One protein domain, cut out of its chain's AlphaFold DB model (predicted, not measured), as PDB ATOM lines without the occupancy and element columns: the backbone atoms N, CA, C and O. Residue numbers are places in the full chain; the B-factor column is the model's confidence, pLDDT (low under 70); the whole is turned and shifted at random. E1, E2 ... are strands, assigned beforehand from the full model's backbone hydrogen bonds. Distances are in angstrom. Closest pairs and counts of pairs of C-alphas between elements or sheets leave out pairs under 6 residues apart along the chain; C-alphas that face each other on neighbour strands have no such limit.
ATOM      1  N   LYS A  57      27.681  19.460  15.086       58.62
ATOM      2  CA  LYS A  57      27.170  20.842  15.116       58.62
ATOM      3  C   LYS A  57      27.823  21.782  14.096       58.62
ATOM      4  O   LYS A  57      27.203  22.775  13.731       58.62
ATOM      5  N   LYS A  58      29.035  21.486  13.619       62.28
ATOM      6  CA  LYS A  58      29.748  22.297  12.619       62.28
ATOM      7  C   LYS A  58      29.404  21.915  11.180       62.28
ATOM      8  O   LYS A  58      29.732  22.664  10.275       62.28
ATOM      9  N   THR A  59      28.697  20.812  10.940       67.25
ATOM     10  CA  THR A  59      28.428  20.316   9.574       67.25
ATOM     11  C   THR A  59      27.501  21.213   8.742       67.25
ATOM     12  O   THR A  59      27.587  21.201   7.519       67.25
ATOM     13  N   ASN A  60      26.667  22.037   9.387       78.00
ATOM     14  CA  ASN A  60      25.699  22.922   8.721       78.00
ATOM     15  C   ASN A  60      26.232  24.333   8.398       78.00
ATOM     16  O   ASN A  60      25.459  25.211   8.017       78.00
ATOM     17  N   VAL A  61      27.533  24.580   8.567       84.56
ATOM     18  CA  VAL A  61      28.167  25.877   8.273       84.56
ATOM     19  C   VAL A  61      28.881  25.805   6.921       84.56
ATOM     20  O   VAL A  61      29.343  24.739   6.513       84.56
ATOM     21  N   LEU A  62      28.996  26.927   6.203       88.69
ATOM     22  CA  LEU A  62      29.743  26.970   4.946       88.69
ATOM     23  C   LEU A  62      31.239  26.727   5.193       88.69
ATOM     24  O   LEU A  62      31.893  27.481   5.919       88.69
ATOM     25  N   HIS A  63      31.767  25.693   4.543       89.00
ATOM     26  CA  HIS A  63      33.187  25.360   4.537       89.00
ATOM     27  C   HIS A  63      33.778  25.616   3.152       89.00
ATOM     28  O   HIS A  63      33.172  25.287   2.132       89.00
ATOM     29  N   TYR A  64      34.986  26.162   3.132       91.12
ATOM     30  CA  TYR A  64      35.826  26.270   1.951       91.12
ATOM     31  C   TYR A  64      36.962  25.260   2.042       91.12
ATOM     32  O   TYR A  64      37.527  25.021   3.114       91.12
ATOM     33  N   VAL A  65      37.310  24.691   0.891       90.12
ATOM     34  CA  VAL A  65      38.430  23.764   0.757       90.12
ATOM     35  C   VAL A  65      39.367  24.297  -0.312       90.12
ATOM     36  O   VAL A  65      38.953  24.565  -1.439       90.12
ATOM     37  N   SER A  66      40.634  24.455   0.047       90.50
ATOM     38  CA  SER A  66      41.724  24.682  -0.898       90.50
ATOM     39  C   SER A  66      42.512  23.388  -1.014       90.50
ATOM     40  O   SER A  66      42.886  22.816   0.006       90.50
ATOM     41  N   VAL A  67      42.735  22.914  -2.235       90.44
ATOM     42  CA  VAL A  67      43.466  21.670  -2.486       90.44
ATOM     43  C   VAL A  67      44.728  22.000  -3.263       90.44
ATOM     44  O   VAL A  67      44.668  22.741  -4.241       90.44
ATOM     45  N   ASP A  68      45.843  21.445  -2.814       91.25
ATOM     46  CA  ASP A  68      47.136  21.489  -3.485       91.25
ATOM     47  C   ASP A  68      47.773  20.090  -3.444       91.25
ATOM     48  O   ASP A  68      47.287  19.195  -2.744       91.25
ATOM     49  N   GLY A  69      48.853  19.881  -4.184       86.94
ATOM     50  CA  GLY A  69      49.592  18.630  -4.173       86.94
ATOM     51  C   GLY A  69      51.050  18.809  -4.561       86.94
ATOM     52  O   GLY A  69      51.415  19.731  -5.288       86.94
ATOM     53  N   ALA A  70      51.903  17.928  -4.052       87.06
ATOM     54  CA  ALA A  70      53.317  17.901  -4.387       87.06
ATOM     55  C   ALA A  70      53.794  16.464  -4.630       87.06
ATOM     56  O   ALA A  70      53.180  15.480  -4.223       87.06
ATOM     57  N   MET A  71      54.918  16.338  -5.330       88.50
ATOM     58  CA  MET A  71      55.560  15.045  -5.544       88.50
ATOM     59  C   MET A  71      56.663  14.858  -4.505       88.50
ATOM     60  O   MET A  71      57.609  15.646  -4.447       88.50
ATOM     61  N   TYR A  72      56.577  13.786  -3.724       85.75
ATOM     62  CA  TYR A  72      57.622  13.351  -2.808       85.75
ATOM     63  C   TYR A  72      58.344  12.134  -3.363       85.75
ATOM     64  O   TYR A  72      57.728  11.143  -3.756       85.75
ATOM     65  N   LEU A  73      59.673  12.185  -3.368       85.25
ATOM     66  CA  LEU A  73      60.482  11.017  -3.679       85.25
ATOM     67  C   LEU A  73      60.517  10.098  -2.456       85.25
ATOM     68  O   LEU A  73      61.120  10.434  -1.436       85.25
ATOM     69  N   THR A  74      59.881   8.938  -2.566       83.12
ATOM     70  CA  THR A  74      59.848   7.943  -1.491       83.12
ATOM     71  C   THR A  74      60.973   6.924  -1.659       83.12
ATOM     72  O   THR A  74      61.442   6.650  -2.768       83.12
ATOM     73  N   ARG A  75      61.463   6.364  -0.547       82.19
ATOM     74  CA  ARG A  75      62.490   5.315  -0.604       82.19
ATOM     75  C   ARG A  75      61.857   4.026  -1.126       82.19
ATOM     76  O   ARG A  75      60.968   3.484  -0.487       82.19
ATOM     77  N   GLY A  76      62.346   3.528  -2.259       80.50
ATOM     78  CA  GLY A  76      61.933   2.241  -2.832       80.50
ATOM     79  C   GLY A  76      60.736   2.296  -3.787       80.50
ATOM     80  O   GLY A  76      60.672   1.463  -4.682       80.50
ATOM     81  N   GLU A  77      59.852   3.293  -3.676       71.69
ATOM     82  CA  GLU A  77      58.572   3.320  -4.411       71.69
ATOM     83  C   GLU A  77      58.434   4.493  -5.400       71.69
ATOM     84  O   GLU A  77      57.337   4.803  -5.856       71.69
ATOM     85  N   SER A  78      59.552   5.113  -5.804       84.19
ATOM     86  CA  SER A  78      59.575   6.238  -6.757       84.19
ATOM     87  C   SER A  78      58.831   7.485  -6.233       84.19
ATOM     88  O   SER A  78      58.643   7.672  -5.026       84.19
ATOM     89  N   TRP A  79      58.507   8.417  -7.129       87.69
ATOM     90  CA  TRP A  79      57.774   9.642  -6.817       87.69
ATOM     91  C   TRP A  79      56.302   9.344  -6.507       87.69
ATOM     92  O   TRP A  79      55.603   8.787  -7.349       87.69
ATOM     93  N   LYS A  80      55.826   9.779  -5.336       88.19
ATOM     94  CA  LYS A  80      54.417   9.725  -4.927       88.19
ATOM     95  C   LYS A  80      53.834  11.119  -4.786       88.19
ATOM     96  O   LYS A  80      54.510  12.022  -4.302       88.19
ATOM     97  N   GLU A  81      52.577  11.281  -5.174       88.12
ATOM     98  CA  GLU A  81      51.862  12.547  -5.025       88.12
ATOM     99  C   GLU A  81      51.134  12.602  -3.677       88.12
ATOM    100  O   GLU A  81      50.291  11.744  -3.374       88.12
ATOM    101  N   ASN A  82      51.413  13.627  -2.874       88.31
ATOM    102  CA  ASN A  82      50.552  13.965  -1.748       88.31
ATOM    103  C   ASN A  82      49.441  14.906  -2.201       88.31
ATOM    104  O   ASN A  82      49.677  15.863  -2.931       88.31
ATOM    105  N   LYS A  83      48.236  14.674  -1.692       88.25
ATOM    106  CA  LYS A  83      47.112  15.599  -1.810       88.25
ATOM    107  C   LYS A  83      46.939  16.300  -0.475       88.25
ATOM    108  O   LYS A  83      46.645  15.652   0.528       88.25
ATOM    109  N   LEU A  84      47.149  17.608  -0.461       88.69
ATOM    110  CA  LEU A  84      46.975  18.466   0.700       88.69
ATOM    111  C   LEU A  84      45.657  19.231   0.563       88.69
ATOM    112  O   LEU A  84      45.495  20.072  -0.315       88.69
ATOM    113  N   GLY A  85      44.714  18.956   1.453       89.56
ATOM    114  CA  GLY A  85      43.506  19.745   1.638       89.56
ATOM    115  C   GLY A  85      43.664  20.695   2.817       89.56
ATOM    116  O   GLY A  85      43.996  20.273   3.921       89.56
ATOM    117  N   ARG A  86      43.383  21.978   2.610       90.94
ATOM    118  CA  ARG A  86      43.192  22.959   3.679       90.94
ATOM    119  C   ARG A  86      41.711  23.301   3.773       90.94
ATOM    120  O   ARG A  86      41.153  23.886   2.845       90.94
ATOM    121  N   ILE A  87      41.087  22.968   4.896       89.94
ATOM    122  CA  ILE A  87      39.657  23.167   5.144       89.94
ATOM    123  C   ILE A  87      39.476  24.293   6.159       89.94
ATOM    124  O   ILE A  87      40.162  24.341   7.179       89.94
ATOM    125  N   HIS A  88      38.553  25.215   5.899       90.56
ATOM    126  CA  HIS A  88      38.198  26.259   6.857       90.56
ATOM    127  C   HIS A  88      36.748  26.713   6.719       90.56
ATOM    128  O   HIS A  88      36.141  26.602   5.657       90.56
ATOM    129  N   GLN A  89      36.199  27.252   7.803       90.00
ATOM    130  CA  GLN A  89      34.867  27.849   7.805       90.00
ATOM    131  C   GLN A  89      34.903  29.275   7.270       90.00
ATOM    132  O   GLN A  89      35.893  29.986   7.450       90.00
ATOM    133  N   ALA A  90      33.800  29.707   6.659       90.00
ATOM    134  CA  ALA A  90      33.650  31.074   6.170       90.00
ATOM    135  C   ALA A  90      33.869  32.126   7.275       90.00
ATOM    136  O   ALA A  90      34.474  33.162   7.018       90.00
ATOM    137  N   GLU A  91      33.451  31.840   8.514       90.31
ATOM    138  CA  GLU A  91      33.636  32.735   9.669       90.31
ATOM    139  C   GLU A  91      35.106  32.968  10.049       90.31
ATOM    140  O   GLU A  91      35.439  34.003  10.622       90.31
ATOM    141  N   ASN A  92      36.004  32.047   9.686       90.31
ATOM    142  CA  ASN A  92      37.433  32.176   9.973       90.31
ATOM    143  C   ASN A  92      38.156  33.112   8.994       90.31
ATOM    144  O   ASN A  92      39.343  33.391   9.191       90.31
ATOM    145  N   LEU A  93      37.475  33.571   7.938       91.19
ATOM    146  CA  LEU A  93      38.010  34.503   6.956       91.19
ATOM    147  C   LEU A  93      37.639  35.938   7.345       91.19
ATOM    148  O   LEU A  93      36.558  36.428   7.028       91.19
ATOM    149  N   ILE A  94      38.561  36.636   8.006       92.81
ATOM    150  CA  ILE A  94      38.347  38.019   8.440       92.81
ATOM    151  C   ILE A  94      38.937  38.982   7.418       92.81
ATOM    152  O   ILE A  94      40.124  38.926   7.094       92.81
ATOM    153  N   GLN A  95      38.123  39.912   6.926       90.69
ATOM    154  CA  GLN A  95      38.612  40.982   6.068       90.69
ATOM    155  C   GLN A  95      39.397  42.001   6.903       90.69
ATOM    156  O   GLN A  95      38.847  42.668   7.774       90.69
ATOM    157  N   THR A  96      40.696  42.126   6.627       90.25
ATOM    158  CA  THR A  96      41.585  43.067   7.337       90.25
ATOM    159  C   THR A  96      41.690  44.409   6.618       90.25
ATOM    160  O   THR A  96      41.804  45.452   7.256       90.25
ATOM    161  N   CYS A  97      41.624  44.403   5.284       90.44
ATOM    162  CA  CYS A  97      41.531  45.603   4.458       90.44
ATOM    163  C   CYS A  97      40.799  45.300   3.139       90.44
ATOM    164  O   CYS A  97      40.420  44.158   2.871       90.44
ATOM    165  N   GLN A  98      40.597  46.310   2.288       85.50
ATOM    166  CA  GLN A  98      39.846  46.158   1.031       85.50
ATOM    167  C   GLN A  98      40.414  45.079   0.091       85.50
ATOM    168  O   GLN A  98      39.647  44.452  -0.627       85.50
ATOM    169  N   SER A  99      41.727  44.831   0.119       89.56
ATOM    170  CA  SER A  99      42.408  43.875  -0.767       89.56
ATOM    171  C   SER A  99      42.943  42.624  -0.063       89.56
ATOM    172  O   SER A  99      43.590  41.798  -0.707       89.56
ATOM    173  N   ARG A 100      42.726  42.475   1.252       89.19
ATOM    174  CA  ARG A 100      43.323  41.383   2.030       89.19
ATOM    175  C   ARG A 100      42.385  40.841   3.097       89.19
ATOM    176  O   ARG A 100      41.954  41.559   4.005       89.19
ATOM    177  N   SER A 101      42.214  39.530   3.050       90.62
ATOM    178  CA  SER A 101      41.587  38.750   4.108       90.62
ATOM    179  C   SER A 101      42.631  37.899   4.820       90.62
ATOM    180  O   SER A 101      43.621  37.476   4.222       90.62
ATOM    181  N   LEU A 102      42.413  37.677   6.109       92.25
ATOM    182  CA  LEU A 102      43.228  36.841   6.970       92.25
ATOM    183  C   LEU A 102      42.419  35.604   7.344       92.25
ATOM    184  O   LEU A 102      41.286  35.714   7.807       92.25
ATOM    185  N   LEU A 103      43.024  34.438   7.154       91.88
ATOM    186  CA  LEU A 103      42.456  33.174   7.590       91.88
ATOM    187  C   LEU A 103      43.032  32.814   8.958       91.88
ATOM    188  O   LEU A 103      44.231  32.561   9.064       91.88
ATOM    189  N   ILE A 104      42.184  32.825   9.986       92.94
ATOM    190  CA  ILE A 104      42.621  32.683  11.384       92.94
ATOM    191  C   ILE A 104      42.755  31.218  11.783       92.94
ATOM    192  O   ILE A 104      43.773  30.831  12.344       92.94
ATOM    193  N   ASN A 105      41.753  30.401  11.451       89.31
ATOM    194  CA  ASN A 105      41.730  28.979  11.777       89.31
ATOM    195  C   ASN A 105      41.465  28.148  10.523       89.31
ATOM    196  O   ASN A 105      40.559  28.442   9.737       89.31
ATOM    197  N   SER A 106      42.244  27.084  10.356       90.25
ATOM    198  CA  SER A 106      42.094  26.127   9.266       90.25
ATOM    199  C   SER A 106      42.701  24.788   9.642       90.25
ATOM    200  O   SER A 106      43.760  24.761  10.263       90.25
ATOM    201  N   ASP A 107      42.087  23.717   9.167       87.38
ATOM    202  CA  ASP A 107      42.588  22.361   9.318       87.38
ATOM    203  C   ASP A 107      43.329  21.935   8.050       87.38
ATOM    204  O   ASP A 107      42.858  22.174   6.936       87.38
ATOM    205  N   TYR A 108      44.488  21.306   8.223       86.44
ATOM    206  CA  TYR A 108      45.255  20.710   7.135       86.44
ATOM    207  C   TYR A 108      45.094  19.197   7.178       86.44
ATOM    208  O   TYR A 108      45.257  18.576   8.224       86.44
ATOM    209  N   ILE A 109      44.773  18.617   6.030       84.38
ATOM    210  CA  ILE A 109      44.614  17.181   5.841       84.38
ATOM    211  C   ILE A 109      45.502  16.791   4.679       84.38
ATOM    212  O   ILE A 109      45.360  17.319   3.579       84.38
ATOM    213  N   ILE A 110      46.409  15.858   4.915       84.12
ATOM    214  CA  ILE A 110      47.270  15.313   3.878       84.12
ATOM    215  C   ILE A 110      46.916  13.852   3.653       84.12
ATOM    216  O   ILE A 110      46.786  13.076   4.597       84.12
ATOM    217  N   HIS A 111      46.760  13.474   2.392       82.19
ATOM    218  CA  HIS A 111      46.658  12.082   1.999       82.19
ATOM    219  C   HIS A 111      47.770  11.768   1.007       82.19
ATOM    220  O   HIS A 111      47.884  12.411  -0.039       82.19
ATOM    221  N   LEU A 112      48.611  10.796   1.349       79.50
ATOM    222  CA  LEU A 112      49.592  10.265   0.418       79.50
ATOM    223  C   LEU A 112      48.877   9.268  -0.493       79.50
ATOM    224  O   LEU A 112      48.302   8.294  -0.008       79.50
ATOM    225  N   SER A 113      48.867   9.545  -1.797       65.88
ATOM    226  CA  SER A 113      48.258   8.637  -2.769       65.88
ATOM    227  C   SER A 113      49.057   7.329  -2.817       65.88
ATOM    228  O   SER A 113      50.275   7.345  -2.622       65.88
TER     229      SER A 113
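Overview. This is residues 57 to 113 of the 114 residues of an uncharacterized protein of Aquimarina sp. RZ0 (UniProt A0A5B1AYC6). A long, narrow ribbon made by the hairpin E1 and E2, with the shorter strand E5 beside part of E2, has a small second hairpin, E3 and E4, turned off sideways at one end. The tip of the long hairpin, around residues 75 to 77, makes the other end. The printed part has 57 residues with five named strands, E1 to E5 in chain order, and no named helix; the class is all strand. The larger sheet has the order E1, E2, E5, and E3 and E4 form the other; both are antiparallel. The whole is only just extended, close to loose, with a radius of gyration of the C-alphas of 15.5 A, and only just flat, spanning 47 by 31 by 12 A.

Arrangement. E1, residues 63 to 74, and E2, residues 78 to 89, form a hairpin at 162 degrees; N 66 and O 86 are 2.9 A apart, within hydrogen-bond range. E1 bends by 52 degrees at residue 71. E3, residues 93 to 97, and E2 meet only through their link. E3 and E4, residues 100 to 103, form a hairpin at 151 degrees, with N 94 and O 102 2.9 A apart. E4 and E2 are only just apart, their closest C-alphas 8.2 A from each other. E5, residues 107 to 112, is antiparallel to the inner strand E2 at 159 degrees, with N 85 and O 109 2.8 A apart.

Along the chain. E1 begins at C-alpha 63 (33.187, 25.360, 4.537) and is 32.4 A long. E2 is 35.9 A long and ends at C-alpha 89 (34.867, 27.849, 7.805). E5, 16.6 A long, ends at C-alpha 112 (49.592, 10.265, 0.418).

Size, cuts and confidence. The two C-alphas farthest apart, those of Gly 76 and Gln 98, are 49.3 A apart. The printed part has no cut, and the four links between strands are tight. Mean pLDDT of the printed part is 86.0; residues 57 to 59 and residue 113 are under 70.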